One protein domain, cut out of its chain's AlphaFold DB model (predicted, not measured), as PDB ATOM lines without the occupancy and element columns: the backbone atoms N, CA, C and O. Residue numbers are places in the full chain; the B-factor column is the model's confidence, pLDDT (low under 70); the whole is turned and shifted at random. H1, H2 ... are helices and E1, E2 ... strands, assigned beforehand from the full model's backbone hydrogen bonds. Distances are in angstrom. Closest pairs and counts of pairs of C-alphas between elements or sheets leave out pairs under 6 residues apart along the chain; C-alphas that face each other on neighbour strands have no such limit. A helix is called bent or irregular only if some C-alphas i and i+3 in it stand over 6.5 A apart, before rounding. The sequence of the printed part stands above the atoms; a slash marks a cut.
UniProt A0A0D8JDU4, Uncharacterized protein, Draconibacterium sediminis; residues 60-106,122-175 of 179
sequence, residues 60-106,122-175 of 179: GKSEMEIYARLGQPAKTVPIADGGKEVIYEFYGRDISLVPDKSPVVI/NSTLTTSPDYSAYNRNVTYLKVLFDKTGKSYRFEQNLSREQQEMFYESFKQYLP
ATOM      1  N   GLY A  60     251.568 253.478 275.099       94.50
ATOM      2  CA  GLY A  60     251.866 253.102 276.487       94.50
ATOM      3  C   GLY A  60     250.679 253.231 277.449       94.50
ATOM      4  O   GLY A  60     250.834 253.095 278.667       94.50
ATOM      5  N   LYS A  61     249.483 253.500 276.921       95.31
ATOM      6  CA  LYS A  61     248.254 253.692 277.690       95.31
ATOM      7  C   LYS A  61     247.502 252.381 277.847       95.31
ATOM      8  O   LYS A  61     247.570 251.490 277.003       95.31
ATOM      9  N   SER A  62     246.819 252.250 278.976       95.81
ATOM     10  CA  SER A  62     245.875 251.156 279.192       95.81
ATOM     11  C   SER A  62     244.605 251.366 278.372       95.81
ATOM     12  O   SER A  62     244.269 252.483 277.985       95.81
ATOM     13  N   GLU A  63     243.862 250.290 278.144       93.00
ATOM     14  CA  GLU A  63     242.561 250.351 277.475       93.00
ATOM     15  C   GLU A  63     241.599 251.340 278.141       93.00
ATOM     16  O   GLU A  63     240.977 252.145 277.459       93.00
ATOM     17  N   MET A  64     241.539 251.339 279.475       93.25
ATOM     18  CA  MET A  64     240.685 252.254 280.231       93.25
ATOM     19  C   MET A  64     241.065 253.723 279.994       93.25
ATOM     20  O   MET A  64     240.186 254.564 279.820       93.25
ATOM     21  N   GLU A  65     242.363 254.039 279.942       94.25
ATOM     22  CA  GLU A  65     242.829 255.391 279.607       94.25
ATOM     23  C   GLU A  65     242.455 255.778 278.174       94.25
ATOM     24  O   GLU A  65     242.067 256.918 277.931       94.25
ATOM     25  N   ILE A  66     242.552 254.840 277.231       94.19
ATOM     26  CA  ILE A  66     242.156 255.066 275.841       94.19
ATOM     27  C   ILE A  66     240.646 255.308 275.742       94.19
ATOM     28  O   ILE A  66     240.235 256.260 275.085       94.19
ATOM     29  N   TYR A  67     239.823 254.529 276.445       93.00
ATOM     30  CA  TYR A  67     238.366 254.691 276.451       93.00
ATOM     31  C   TYR A  67     237.922 255.996 277.107       93.00
ATOM     32  O   TYR A  67     236.978 256.628 276.642       93.00
ATOM     33  N   ALA A  68     238.630 256.452 278.141       90.69
ATOM     34  CA  ALA A  68     238.371 257.756 278.742       90.69
ATOM     35  C   ALA A  68     238.647 258.922 277.772       90.69
ATOM     36  O   ALA A  68     238.038 259.979 277.903       90.69
ATOM     37  N   ARG A  69     239.558 258.736 276.806       90.06
ATOM     38  CA  ARG A  69     239.983 259.770 275.845       90.06
ATOM     39  C   ARG A  69     239.188 259.741 274.542       90.06
ATOM     40  O   ARG A  69     238.883 260.792 273.994       90.06
ATOM     41  N   LEU A  70     238.905 258.546 274.029       89.81
ATOM     42  CA  LEU A  70     238.284 258.322 272.720       89.81
ATOM     43  C   LEU A  70     236.818 257.874 272.799       89.81
ATOM     44  O   LEU A  70     236.129 257.866 271.782       89.81
ATOM     45  N   GLY A  71     236.335 257.503 273.984       89.94
ATOM     46  CA  GLY A  71     235.027 256.885 274.163       89.94
ATOM     47  C   GLY A  71     235.031 255.387 273.851       89.94
ATOM     48  O   GLY A  71     236.070 254.726 273.848       89.94
ATOM     49  N   GLN A  72     233.840 254.836 273.621       90.06
ATOM     50  CA  GLN A  72     233.666 253.419 273.296       90.06
ATOM     51  C   GLN A  72     234.046 253.143 271.832       90.06
ATOM     52  O   GLN A  72     233.603 253.883 270.948       90.06
ATOM     53  N   PRO A  73     234.836 252.091 271.545       93.50
ATOM     54  CA  PRO A  73     235.185 251.738 270.176       93.50
ATOM     55  C   PRO A  73     233.981 251.153 269.432       93.50
ATOM     56  O   PRO A  73     233.066 250.587 270.027       93.50
ATOM     57  N   ALA A  74     234.015 251.231 268.103       89.44
ATOM     58  CA  ALA A  74     233.022 250.576 267.256       89.44
ATOM     59  C   ALA A  74     233.207 249.052 267.256       89.44
ATOM     60  O   ALA A  74     232.232 248.302 267.204       89.44
ATOM     61  N   LYS A  75     234.464 248.587 267.285       89.38
ATOM     62  CA  LYS A  75     234.818 247.162 267.271       89.38
ATOM     63  C   LYS A  75     236.056 246.894 268.115       89.38
ATOM     64  O   LYS A  75     236.963 247.723 268.176       89.38
ATOM     65  N   THR A  76     236.120 245.688 268.665       92.19
ATOM     66  CA  THR A  76     237.311 245.142 269.319       92.19
ATOM     67  C   THR A  76     237.596 243.773 268.721       92.19
ATOM     68  O   THR A  76     236.718 242.911 268.708       92.19
ATOM     69  N   VAL A  77     238.806 243.580 268.202       92.25
ATOM     70  CA  VAL A  77     239.229 242.366 267.500       92.25
ATOM     71  C   VAL A  77     240.415 241.747 268.247       92.25
ATOM     72  O   VAL A  77     241.416 242.431 268.462       92.25
ATOM     73  N   PRO A  78     240.342 240.475 268.673       91.44
ATOM     74  CA  PRO A  78     241.488 239.794 269.269       91.44
ATOM     75  C   PRO A  78     242.566 239.514 268.212       91.44
ATOM     76  O   PRO A  78     242.255 239.161 267.075       91.44
ATOM     77  N   ILE A  79     243.837 239.646 268.594       90.25
ATOM     78  CA  ILE A  79     245.003 239.350 267.747       90.25
ATOM     79  C   ILE A  79     245.648 238.048 268.247       90.25
ATOM     80  O   ILE A  79     245.640 237.767 269.445       90.25
ATOM     81  N   ALA A  80     246.225 237.259 267.335       82.88
ATOM     82  CA  ALA A  80     246.799 235.939 267.622       82.88
ATOM     83  C   ALA A  80     247.819 235.917 268.782       82.88
ATOM     84  O   ALA A  80     247.881 234.936 269.516       82.88
ATOM     85  N   ASP A  81     248.550 237.012 269.009       83.62
ATOM     86  CA  ASP A  81     249.577 237.125 270.059       83.62
ATOM     87  C   ASP A  81     249.015 237.375 271.477       83.62
ATOM     88  O   ASP A  81     249.750 237.736 272.401       83.62
ATOM     89  N   GLY A  82     247.698 237.234 271.666       82.81
ATOM     90  CA  GLY A  82     247.005 237.555 272.921       82.81
ATOM     91  C   GLY A  82     246.787 239.057 273.140       82.81
ATOM     92  O   GLY A  82     246.322 239.466 274.202       82.81
ATOM     93  N   GLY A  83     247.126 239.873 272.141       91.56
ATOM     94  CA  GLY A  83     246.793 241.289 272.078       91.56
ATOM     95  C   GLY A  83     245.396 241.532 271.509       91.56
ATOM     96  O   GLY A  83     244.634 240.605 271.217       91.56
ATOM     97  N   LYS A  84     245.059 242.803 271.309       93.94
ATOM     98  CA  LYS A  84     243.796 243.201 270.678       93.94
ATOM     99  C   LYS A  84     243.918 244.503 269.914       93.94
ATOM    100  O   LYS A  84     244.705 245.375 270.261       93.94
ATOM    101  N   GLU A  85     243.086 244.642 268.903       93.56
ATOM    102  CA  GLU A  85     242.879 245.860 268.140       93.56
ATOM    103  C   GLU A  85     241.532 246.461 268.547       93.56
ATOM    104  O   GLU A  85     240.508 245.784 268.492       93.56
ATOM    105  N   VAL A  86     241.513 247.730 268.948       94.69
ATOM    106  CA  VAL A  86     240.267 248.496 269.092       94.69
ATOM    107  C   VAL A  86     240.142 249.453 267.915       94.69
ATOM    108  O   VAL A  86     241.111 250.116 267.540       94.69
ATOM    109  N   ILE A  87     238.957 249.513 267.320       92.06
ATOM    110  CA  ILE A  87     238.689 250.239 266.079       92.06
ATOM    111  C   ILE A  87     237.609 251.282 266.350       92.06
ATOM    112  O   ILE A  87     236.486 250.946 266.729       92.06
ATOM    113  N   TYR A  88     237.945 252.544 266.116       91.31
ATOM    114  CA  TYR A  88     237.018 253.669 266.091       91.31
ATOM    115  C   TYR A  88     236.697 253.983 264.634       91.31
ATOM    116  O   TYR A  88     237.613 254.230 263.853       91.31
ATOM    117  N   GLU A  89     235.418 253.942 264.265       88.81
ATOM    118  CA  GLU A  89     234.947 254.229 262.907       88.81
ATOM    119  C   GLU A  89     234.224 255.578 262.880       88.81
ATOM    120  O   GLU A  89     233.367 255.852 263.721       88.81
ATOM    121  N   PHE A  90     234.549 256.407 261.891       83.44
ATOM    122  CA  PHE A  90     233.930 257.705 261.662       83.44
ATOM    123  C   PHE A  90     233.295 257.711 260.276       83.44
ATOM    124  O   PHE A  90     233.949 257.458 259.262       83.44
ATOM    125  N   TYR A  91     231.996 257.992 260.235       77.06
ATOM    126  CA  TYR A  91     231.213 257.954 259.007       77.06
ATOM    127  C   TYR A  91     231.094 259.363 258.426       77.06
ATOM    128  O   TYR A  91     230.383 260.209 258.972       77.06
ATOM    129  N   GLY A  92     231.778 259.608 257.308       63.75
ATOM    130  CA  GLY A  92     231.558 260.795 256.488       63.75
ATOM    131  C   GLY A  92     230.247 260.680 255.707       63.75
ATOM    132  O   GLY A  92     229.891 259.603 255.221       63.75
ATOM    133  N   ARG A  93     229.511 261.791 255.576       53.53
ATOM    134  CA  ARG A  93     228.362 261.888 254.662       53.53
ATOM    135  C   ARG A  93     228.841 262.368 253.295       53.53
ATOM    136  O   ARG A  93     228.553 263.493 252.910       53.53
ATOM    137  N   ASP A  94     229.537 261.505 252.567       48.72
ATOM    138  CA  ASP A  94     229.844 261.771 251.163       48.72
ATOM    139  C   ASP A  94     228.736 261.168 250.294       48.72
ATOM    140  O   ASP A  94     228.555 259.951 250.222       48.72
ATOM    141  N   ILE A  95     227.950 262.024 249.638       46.19
ATOM    142  CA  ILE A  95     227.002 261.589 248.606       46.19
ATOM    143  C   ILE A  95     227.816 261.386 247.329       46.19
ATOM    144  O   ILE A  95     227.971 262.298 246.521       46.19
ATOM    145  N   SER A  96     228.381 260.195 247.151       44.81
ATOM    146  CA  SER A  96     228.897 259.804 245.842       44.81
ATOM    147  C   SER A  96     227.721 259.288 245.019       44.81
ATOM    148  O   SER A  96     227.148 258.248 245.340       44.81
ATOM    149  N   LEU A  97     227.342 260.020 243.968       44.94
ATOM    150  CA  LEU A  97     226.573 259.428 242.878       44.94
ATOM    151  C   LEU A  97     227.464 258.320 242.321       44.94
ATOM    152  O   LEU A  97     228.516 258.616 241.764       44.94
ATOM    153  N   VAL A  98     227.110 257.062 242.570       47.81
ATOM    154  CA  VAL A  98     227.814 255.922 241.986       47.81
ATOM    155  C   VAL A  98     227.041 255.561 240.724       47.81
ATOM    156  O   VAL A  98     225.997 254.919 240.852       47.81
ATOM    157  N   PRO A  99     227.485 255.976 239.522       44.66
ATOM    158  CA  PRO A  99     226.922 255.415 238.313       44.66
ATOM    159  C   PRO A  99     227.405 253.962 238.228       44.66
ATOM    160  O   PRO A  99     228.578 253.677 238.472       44.66
ATOM    161  N   ASP A 100     226.490 253.048 237.926       49.78
ATOM    162  CA  ASP A 100     226.772 251.645 237.609       49.78
ATOM    163  C   ASP A 100     227.432 250.801 238.711       49.78
ATOM    164  O   ASP A 100     228.570 250.341 238.596       49.78
ATOM    165  N   LYS A 101     226.668 250.459 239.759       48.06
ATOM    166  CA  LYS A 101     226.924 249.189 240.463       48.06
ATOM    167  C   LYS A 101     226.153 248.054 239.799       48.06
ATOM    168  O   LYS A 101     224.940 248.150 239.608       48.06
ATOM    169  N   SER A 102     226.858 246.951 239.542       47.34
ATOM    170  CA  SER A 102     226.265 245.670 239.155       47.34
ATOM    171  C   SER A 102     225.132 245.287 240.118       47.34
ATOM    172  O   SER A 102     225.287 245.470 241.332       47.34
ATOM    173  N   PRO A 103     224.003 244.758 239.612       50.22
ATOM    174  CA  PRO A 103     222.833 244.475 240.429       50.22
ATOM    175  C   PRO A 103     223.161 243.526 241.578       50.22
ATOM    176  O   PRO A 103     223.671 242.421 241.380       50.22
ATOM    177  N   VAL A 104     222.846 243.958 242.801       47.88
ATOM    178  CA  VAL A 104     222.924 243.095 243.980       47.88
ATOM    179  C   VAL A 104     221.766 242.105 243.906       47.88
ATOM    180  O   VAL A 104     220.609 242.450 244.144       47.88
ATOM    181  N   VAL A 105     222.078 240.853 243.583       47.56
ATOM    182  CA  VAL A 105     221.112 239.757 243.655       47.56
ATOM    183  C   VAL A 105     220.898 239.410 245.129       47.56
ATOM    184  O   VAL A 105     221.740 238.775 245.762       47.56
ATOM    185  N   ILE A 106     219.772 239.844 245.701       47.44
ATOM    186  CA  ILE A 106     219.373 239.464 247.063       47.44
ATOM    187  C   ILE A 106     218.894 238.007 247.038       47.44
ATOM    188  O   ILE A 106     217.706 237.730 246.874       47.44
ATOM    189  N   ASN A 122     214.445 242.509 240.442       50.53
ATOM    190  CA  ASN A 122     215.559 242.994 241.276       50.53
ATOM    191  C   ASN A 122     216.776 243.496 240.476       50.53
ATOM    192  O   ASN A 122     217.674 244.101 241.053       50.53
ATOM    193  N   SER A 123     216.846 243.210 239.174       50.41
ATOM    194  CA  SER A 123     218.068 243.386 238.384       50.41
ATOM    195  C   SER A 123     218.348 244.822 237.920       50.41
ATOM    196  O   SER A 123     219.431 245.067 237.402       50.41
ATOM    197  N   THR A 124     217.436 245.779 238.133       48.75
ATOM    198  CA  THR A 124     217.571 247.151 237.591       48.75
ATOM    199  C   THR A 124     217.399 248.281 238.612       48.75
ATOM    200  O   THR A 124     217.522 249.454 238.264       48.75
ATOM    201  N   LEU A 125     217.148 247.975 239.891       51.28
ATOM    202  CA  LEU A 125     216.927 249.008 240.917       51.28
ATOM    203  C   LEU A 125     218.187 249.827 241.225       51.28
ATOM    204  O   LEU A 125     218.085 251.006 241.546       51.28
ATOM    205  N   THR A 126     219.368 249.220 241.103       48.69
ATOM    206  CA  THR A 126     220.656 249.874 241.378       48.69
ATOM    207  C   THR A 126     221.284 250.539 240.150       48.69
ATOM    208  O   THR A 126     222.381 251.076 240.261       48.69
ATOM    209  N   THR A 127     220.615 250.485 238.990       50.31
ATOM    210  CA  THR A 127     221.075 251.048 237.705       50.31
ATOM    211  C   THR A 127     220.213 252.224 237.230       50.31
ATOM    212  O   THR A 127     220.425 252.736 236.135       50.31
ATOM    213  N   SER A 128     219.206 252.636 238.009       51.97
ATOM    214  CA  SER A 128     218.412 253.827 237.692       51.97
ATOM    215  C   SER A 128     219.275 255.089 237.844       51.97
ATOM    216  O   SER A 128     219.992 255.187 238.842       51.97
ATOM    217  N   PRO A 129     219.193 256.078 236.934       54.19
ATOM    218  CA  PRO A 129     219.872 257.366 237.104       54.19
ATOM    219  C   PRO A 129     219.436 258.114 238.378       54.19
ATOM    220  O   PRO A 129     220.196 258.931 238.891       54.19
ATOM    221  N   ASP A 130     218.263 257.782 238.931       51.06
ATOM    222  CA  ASP A 130     217.756 258.322 240.199       51.06
ATOM    223  C   ASP A 130     218.248 257.537 241.436       51.06
ATOM    224  O   ASP A 130     217.932 257.887 242.575       51.06
ATOM    225  N   TYR A 131     219.007 256.449 241.249       48.56
ATOM    226  CA  TYR A 131     219.530 255.639 242.348       48.56
ATOM    227  C   TYR A 131     220.766 256.298 242.971       48.56
ATOM    228  O   TYR A 131     221.903 256.108 242.539       48.56
ATOM    229  N   SER A 132     220.560 257.047 244.053       49.91
ATOM    230  CA  SER A 132     221.657 257.511 244.899       49.91
ATOM    231  C   SER A 132     222.102 256.392 245.846       49.91
ATOM    232  O   SER A 132     221.459 256.124 246.865       49.91
ATOM    233  N   ALA A 133     223.222 255.736 245.544       50.09
ATOM    234  CA  ALA A 133     223.878 254.858 246.504       50.09
ATOM    235  C   ALA A 133     224.608 255.710 247.551       50.09
ATOM    236  O   ALA A 133     225.599 256.364 247.245       50.09
ATOM    237  N   TYR A 134     224.162 255.675 248.807       44.09
ATOM    238  CA  TYR A 134     224.921 256.271 249.905       44.09
ATOM    239  C   TYR A 134     226.200 255.458 250.134       44.09
ATOM    240  O   TYR A 134     226.200 254.471 250.874       44.09
ATOM    241  N   ASN A 135     227.296 255.838 249.476       47.91
ATOM    242  CA  ASN A 135     228.599 255.272 249.780       47.91
ATOM    243  C   ASN A 135     229.086 255.888 251.094       47.91
ATOM    244  O   ASN A 135     229.522 257.034 251.130       47.91
ATOM    245  N   ARG A 136     228.956 255.147 252.198       55.62
ATOM    246  CA  ARG A 136     229.501 255.590 253.482       55.62
ATOM    247  C   ARG A 136     231.020 255.543 253.383       55.62
ATOM    248  O   ARG A 136     231.601 254.462 253.421       55.62
ATOM    249  N   ASN A 137     231.647 256.705 253.257       67.19
ATOM    250  CA  ASN A 137     233.087 256.819 253.395       67.19
ATOM    251  C   ASN A 137     233.424 256.624 254.881       67.19
ATOM    252  O   ASN A 137     233.023 257.431 255.725       67.19
ATOM    253  N   VAL A 138     234.054 255.496 255.211       76.31
ATOM    254  CA  VAL A 138     234.415 255.147 256.591       76.31
ATOM    255  C   VAL A 138     235.893 255.438 256.784       76.31
ATOM    256  O   VAL A 138     236.747 254.760 256.207       76.31
ATOM    257  N   THR A 139     236.197 256.429 257.615       86.94
ATOM    258  CA  THR A 139     237.544 256.611 258.156       86.94
ATOM    259  C   THR A 139     237.644 255.938 259.522       86.94
ATOM    260  O   THR A 139     236.639 255.639 260.167       86.94
ATOM    261  N   TYR A 140     238.859 255.636 259.958       88.62
ATOM    262  CA  TYR A 140     239.127 254.876 261.161       88.62
ATOM    263  C   TYR A 140     240.348 255.390 261.919       88.62
ATOM    264  O   TYR A 140     241.307 255.913 261.346       88.62
ATOM    265  N   LEU A 141     240.318 255.131 263.224       93.25
ATOM    266  CA  LEU A 141     241.468 255.124 264.113       93.25
ATOM    267  C   LEU A 141     241.521 253.760 264.805       93.25
ATOM    268  O   LEU A 141     240.578 253.358 265.480       93.25
ATOM    269  N   LYS A 142     242.626 253.046 264.636       94.75
ATOM    270  CA  LYS A 142     242.887 251.738 265.236       94.75
ATOM    271  C   LYS A 142     243.955 251.888 266.300       94.75
ATOM    272  O   LYS A 142     244.986 252.501 266.033       94.75
ATOM    273  N   VAL A 143     243.746 251.301 267.472       96.44
ATOM    274  CA  VAL A 143     244.749 251.245 268.544       96.44
ATOM    275  C   VAL A 143     245.004 249.785 268.889       96.44
ATOM    276  O   VAL A 143     244.075 249.036 269.188       96.44
ATOM    277  N   LEU A 144     246.265 249.373 268.816       95.94
ATOM    278  CA  LEU A 144     246.684 248.002 269.060       95.94
ATOM    279  C   LEU A 144     247.291 247.902 270.455       95.94
ATOM    280  O   LEU A 144     248.193 248.666 270.813       95.94
ATOM    281  N   PHE A 145     246.797 246.932 271.215       96.50
ATOM    282  CA  PHE A 145     247.238 246.577 272.553       96.50
ATOM    283  C   PHE A 145     247.983 245.256 272.534       96.50
ATOM    284  O   PHE A 145     247.581 244.305 271.860       96.50
ATOM    285  N   ASP A 146     249.052 245.198 273.313       94.62
ATOM    286  CA  ASP A 146     249.769 243.967 273.574       94.62
ATOM    287  C   ASP A 146     249.032 243.105 274.614       94.62
ATOM    288  O   ASP A 146     248.030 243.504 275.217       94.62
ATOM    289  N   LYS A 147     249.566 241.908 274.861       94.38
ATOM    290  CA  LYS A 147     249.067 240.978 275.886       94.38
ATOM    291  C   LYS A 147     249.121 241.523 277.321       94.38
ATOM    292  O   LYS A 147     248.516 240.939 278.212       94.38
ATOM    293  N   THR A 148     249.869 242.602 277.567       94.44
ATOM    294  CA  THR A 148     249.938 243.268 278.880       94.44
ATOM    295  C   THR A 148     248.820 244.298 279.062       94.44
ATOM    296  O   THR A 148     248.658 244.851 280.148       94.44
ATOM    297  N   GLY A 149     248.029 244.549 278.013       92.50
ATOM    298  CA  GLY A 149     246.968 245.550 278.010       92.50
ATOM    299  C   GLY A 149     247.483 246.970 277.779       92.50
ATOM    300  O   GLY A 149     246.768 247.929 278.080       92.50
ATOM    301  N   LYS A 150     248.707 247.122 277.257       96.56
ATOM    302  CA  LYS A 150     249.303 248.413 276.907       96.56
ATOM    303  C   LYS A 150     249.303 248.611 275.402       96.56
ATOM    304  O   LYS A 150     249.602 247.706 274.626       96.56
ATOM    305  N   SER A 151     248.938 249.811 274.985       96.19
ATOM    306  CA  SER A 151     248.962 250.194 273.582       96.19
ATOM    307  C   SER A 151     250.398 250.373 273.089       96.19
ATOM    308  O   SER A 151     251.215 251.044 273.722       96.19
ATOM    309  N   TYR A 152     250.706 249.801 271.932       94.38
ATOM    310  CA  TYR A 152     252.055 249.856 271.352       94.38
ATOM    311  C   TYR A 152     252.076 250.439 269.939       94.38
ATOM    312  O   TYR A 152     253.131 250.844 269.453       94.38
ATOM    313  N   ARG A 153     250.920 250.502 269.269       93.56
ATOM    314  CA  ARG A 153     250.792 251.014 267.903       93.56
ATOM    315  C   ARG A 153     249.399 251.585 267.675       93.56
ATOM    316  O   ARG A 153     248.432 251.139 268.287       93.56
ATOM    317  N   PHE A 154     249.299 252.540 266.759       94.12
ATOM    318  CA  PHE A 154     248.027 252.963 266.187       94.12
ATOM    319  C   PHE A 154     248.133 253.047 264.660       94.12
ATOM    320  O   PHE A 154     249.226 253.184 264.111       94.12
ATOM    321  N   GLU A 155     246.995 252.945 263.981       91.69
ATOM    322  CA  GLU A 155     246.863 253.112 262.531       91.69
ATOM    323  C   GLU A 155     245.639 253.968 262.231       91.69
ATOM    324  O   GLU A 155     244.628 253.866 262.923       91.69
ATOM    325  N   GLN A 156     245.699 254.812 261.206       90.81
ATOM    326  CA  GLN A 156     244.607 255.737 260.917       90.81
ATOM    327  C   GLN A 156     244.532 256.087 259.430       90.81
ATOM    328  O   GLN A 156     245.557 256.115 258.747       90.81
ATOM    329  N   ASN A 157     243.323 256.356 258.942       87.06
ATOM    330  CA  ASN A 157     243.060 256.951 257.624       87.06
ATOM    331  C   ASN A 157     242.086 258.144 257.736       87.06
ATOM    332  O   ASN A 157     241.276 258.394 256.845       87.06
ATOM    333  N   LEU A 158     242.147 258.851 258.865       85.69
ATOM    334  CA  LEU A 158     241.343 260.023 259.182       85.69
ATOM    335  C   LEU A 158     241.572 261.134 258.155       85.69
ATOM    336  O   LEU A 158     242.706 261.384 257.727       85.69
ATOM    337  N   SER A 159     240.494 261.844 257.812       83.31
ATOM    338  CA  SER A 159     240.584 263.069 257.021       83.31
ATOM    339  C   SER A 159     241.383 264.135 257.775       83.31
ATOM    340  O   SER A 159     241.549 264.072 258.995       83.31
ATOM    341  N   ARG A 160     241.871 265.151 257.060       80.69
ATOM    342  CA  ARG A 160     242.598 266.262 257.686       80.69
ATOM    343  C   ARG A 160     241.771 266.956 258.775       80.69
ATOM    344  O   ARG A 160     242.280 267.186 259.862       80.69
ATOM    345  N   GLU A 161     240.498 267.219 258.501       80.38
ATOM    346  CA  GLU A 161     239.570 267.829 259.464       80.38
ATOM    347  C   GLU A 161     239.434 266.975 260.730       80.38
ATOM    348  O   GLU A 161     239.454 267.486 261.846       80.38
ATOM    349  N   GLN A 162     239.363 265.649 260.575       84.75
ATOM    350  CA  GLN A 162     239.324 264.725 261.707       84.75
ATOM    351  C   GLN A 162     240.633 264.724 262.496       84.75
ATOM    352  O   GLN A 162     240.606 264.714 263.724       84.75
ATOM    353  N   GLN A 163     241.775 264.767 261.812       87.12
ATOM    354  CA  GLN A 163     243.083 264.876 262.457       87.12
ATOM    355  C   GLN A 163     243.207 266.169 263.277       87.12
ATOM    356  O   GLN A 163     243.699 266.124 264.401       87.12
ATOM    357  N   GLU A 164     242.713 267.296 262.758       85.38
ATOM    358  CA  GLU A 164     242.694 268.585 263.462       85.38
ATOM    359  C   GLU A 164     241.746 268.559 264.677       85.38
ATOM    360  O   GLU A 164     242.131 268.996 265.762       85.38
ATOM    361  N   MET A 165     240.557 267.952 264.559       84.88
ATOM    362  CA  MET A 165     239.662 267.744 265.709       84.88
ATOM    363  C   MET A 165     240.334 266.932 266.825       84.88
ATOM    364  O   MET A 165     240.239 267.289 268.002       84.88
ATOM    365  N   PHE A 166     241.040 265.855 266.471       88.88
ATOM    366  CA  PHE A 166     241.781 265.069 267.456       88.88
ATOM    367  C   PHE A 166     242.945 265.841 268.060       88.88
ATOM    368  O   PHE A 166     243.135 265.770 269.270       88.88
ATOM    369  N   TYR A 167     243.691 266.601 267.256       88.31
ATOM    370  CA  TYR A 167     244.771 267.451 267.750       88.31
ATOM    371  C   TYR A 167     244.275 268.394 268.852       88.31
ATOM    372  O   TYR A 167     244.834 268.411 269.950       88.31
ATOM    373  N   GLU A 168     243.172 269.103 268.605       87.69
ATOM    374  CA  GLU A 168     242.585 270.026 269.579       87.69
ATOM    375  C   GLU A 168     242.125 269.324 270.862       87.69
ATOM    376  O   GLU A 168     242.317 269.851 271.959       87.69
ATOM    377  N   SER A 169     241.575 268.112 270.748       87.00
ATOM    378  CA  SER A 169     241.164 267.311 271.906       87.00
ATOM    379  C   SER A 169     242.343 266.735 272.695       87.00
ATOM    380  O   SER A 169     242.220 266.479 273.896       87.00
ATOM    381  N   PHE A 170     243.462 266.461 272.028       90.69
ATOM    382  CA  PHE A 170     244.576 265.697 272.583       90.69
ATOM    383  C   PHE A 170     245.755 266.553 273.029       90.69
ATOM    384  O   PHE A 170     246.561 266.085 273.831       90.69
ATOM    385  N   LYS A 171     245.847 267.812 272.590       87.69
ATOM    386  CA  LYS A 171     246.934 268.727 272.977       87.69
ATOM    387  C   LYS A 171     247.119 268.857 274.495       87.69
ATOM    388  O   LYS A 171     248.237 269.046 274.950       87.69
ATOM    389  N   GLN A 172     246.053 268.681 275.282       86.62
ATOM    390  CA  GLN A 172     246.095 268.668 276.754       86.62
ATOM    391  C   GLN A 172     246.918 267.514 277.357       86.62
ATOM    392  O   GLN A 172     247.240 267.540 278.539       86.62
ATOM    393  N   TYR A 173     247.228 266.482 276.568       86.12
ATOM    394  CA  TYR A 173     248.024 265.329 276.990       86.12
ATOM    395  C   TYR A 173     249.483 265.414 276.538       86.12
ATOM    396  O   TYR A 173     250.254 264.491 276.817       86.12
ATOM    397  N   LEU A 174     249.867 266.487 275.837       85.25
ATOM    398  CA  LEU A 174     251.270 266.746 275.554       85.25
ATOM    399  C   LEU A 174     252.010 267.023 276.870       85.25
ATOM    400  O   LEU A 174     251.477 267.714 277.739       85.25
ATOM    401  N   PRO A 175     253.225 266.477 277.043       81.12
ATOM    402  CA  PRO A 175     254.042 266.817 278.196       81.12
ATOM    403  C   PRO A 175     254.343 268.319 278.171       81.12
ATOM    404  O   PRO A 175     254.708 268.855 277.126       81.12
TER     405      PRO A 175
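Overview. This is residues 60 to 106 and 122 to 175 of the 179 residues of an uncharacterized protein of Draconibacterium sediminis (UniProt A0A0D8JDU4). A twisted antiparallel sheet of four strands, E1 to E4, has the short helix H1 over one face, while the longer helix H2 is set off from the sheet, near H1. Beyond the end of E2 and the start of E3, residues 93 to 106 and 122 to 136, with no named element, reach out as a long arm of loops that makes much of the length. The printed part has 101 residues, with two named helices and four named strands in the order H1 E1 E2 E3 E4 H2; the sheet's order is E1 - E2 - E3 - E4. The class is mixed, helices and strands, with 50 residues, under half, in named elements. The whole is flat and only just loose, close to extended, with a radius of gyration of the C-alphas of 18.6 A and spans of 55 by 34 by 17 A.

Along the chain. In the sheet, E2, residues 84 to 92, is 25.7 A long and E3, residues 137 to 145, 25.9 A. E1 is residues 75 to 78 and E4 residues 151 to 156. H1, residues 63 to 70, begins at C-alpha 63 (242.561, 250.351, 277.475). H2, residues 160 to 173, is 20.1 A long, ends at C-alpha 173 (248.024, 265.329, 276.990) and is irregular: C-alphas 169 and 172 are 7.0 A apart.

Arrangement. The inner strands E2 and E3 are antiparallel, with N 88 and O 141 2.8 A apart, within hydrogen-bond range. The hairpin E1 and E2 has N 77 and O 85 at 2.8 A, and the hairpin E3 and E4 has N 142 and O 155 at 2.8 A. H1 is on the sheet at a height of 10.0 A, over E3 and along the strands, at 26 degrees to E3 on the local plane; the closest C-alphas of H1 and E3 are those of Glu 63 and Phe 145, 7.8 A apart. H2 is not on the sheet, but only just, with 4 pairs of C-alphas within 10 A; H1 and H2 are near each other, with 6 such pairs. Every O i to N i+4 pair of H1 is within hydrogen-bond range, and 8 of 10 in H2.

Size, cuts and confidence. The two C-alphas farthest apart, those of Ser 123 and Pro 175, are 58.6 A apart. Residues 107 to 121, in the link from E2 to E3, are not printed; C-alphas 106 and 122 are 7.8 A apart across the cut. The links that are printed whole are tight. Mean pLDDT of the printed part is 77.6, and residues 92 to 106 and 122 to 137 are under 70.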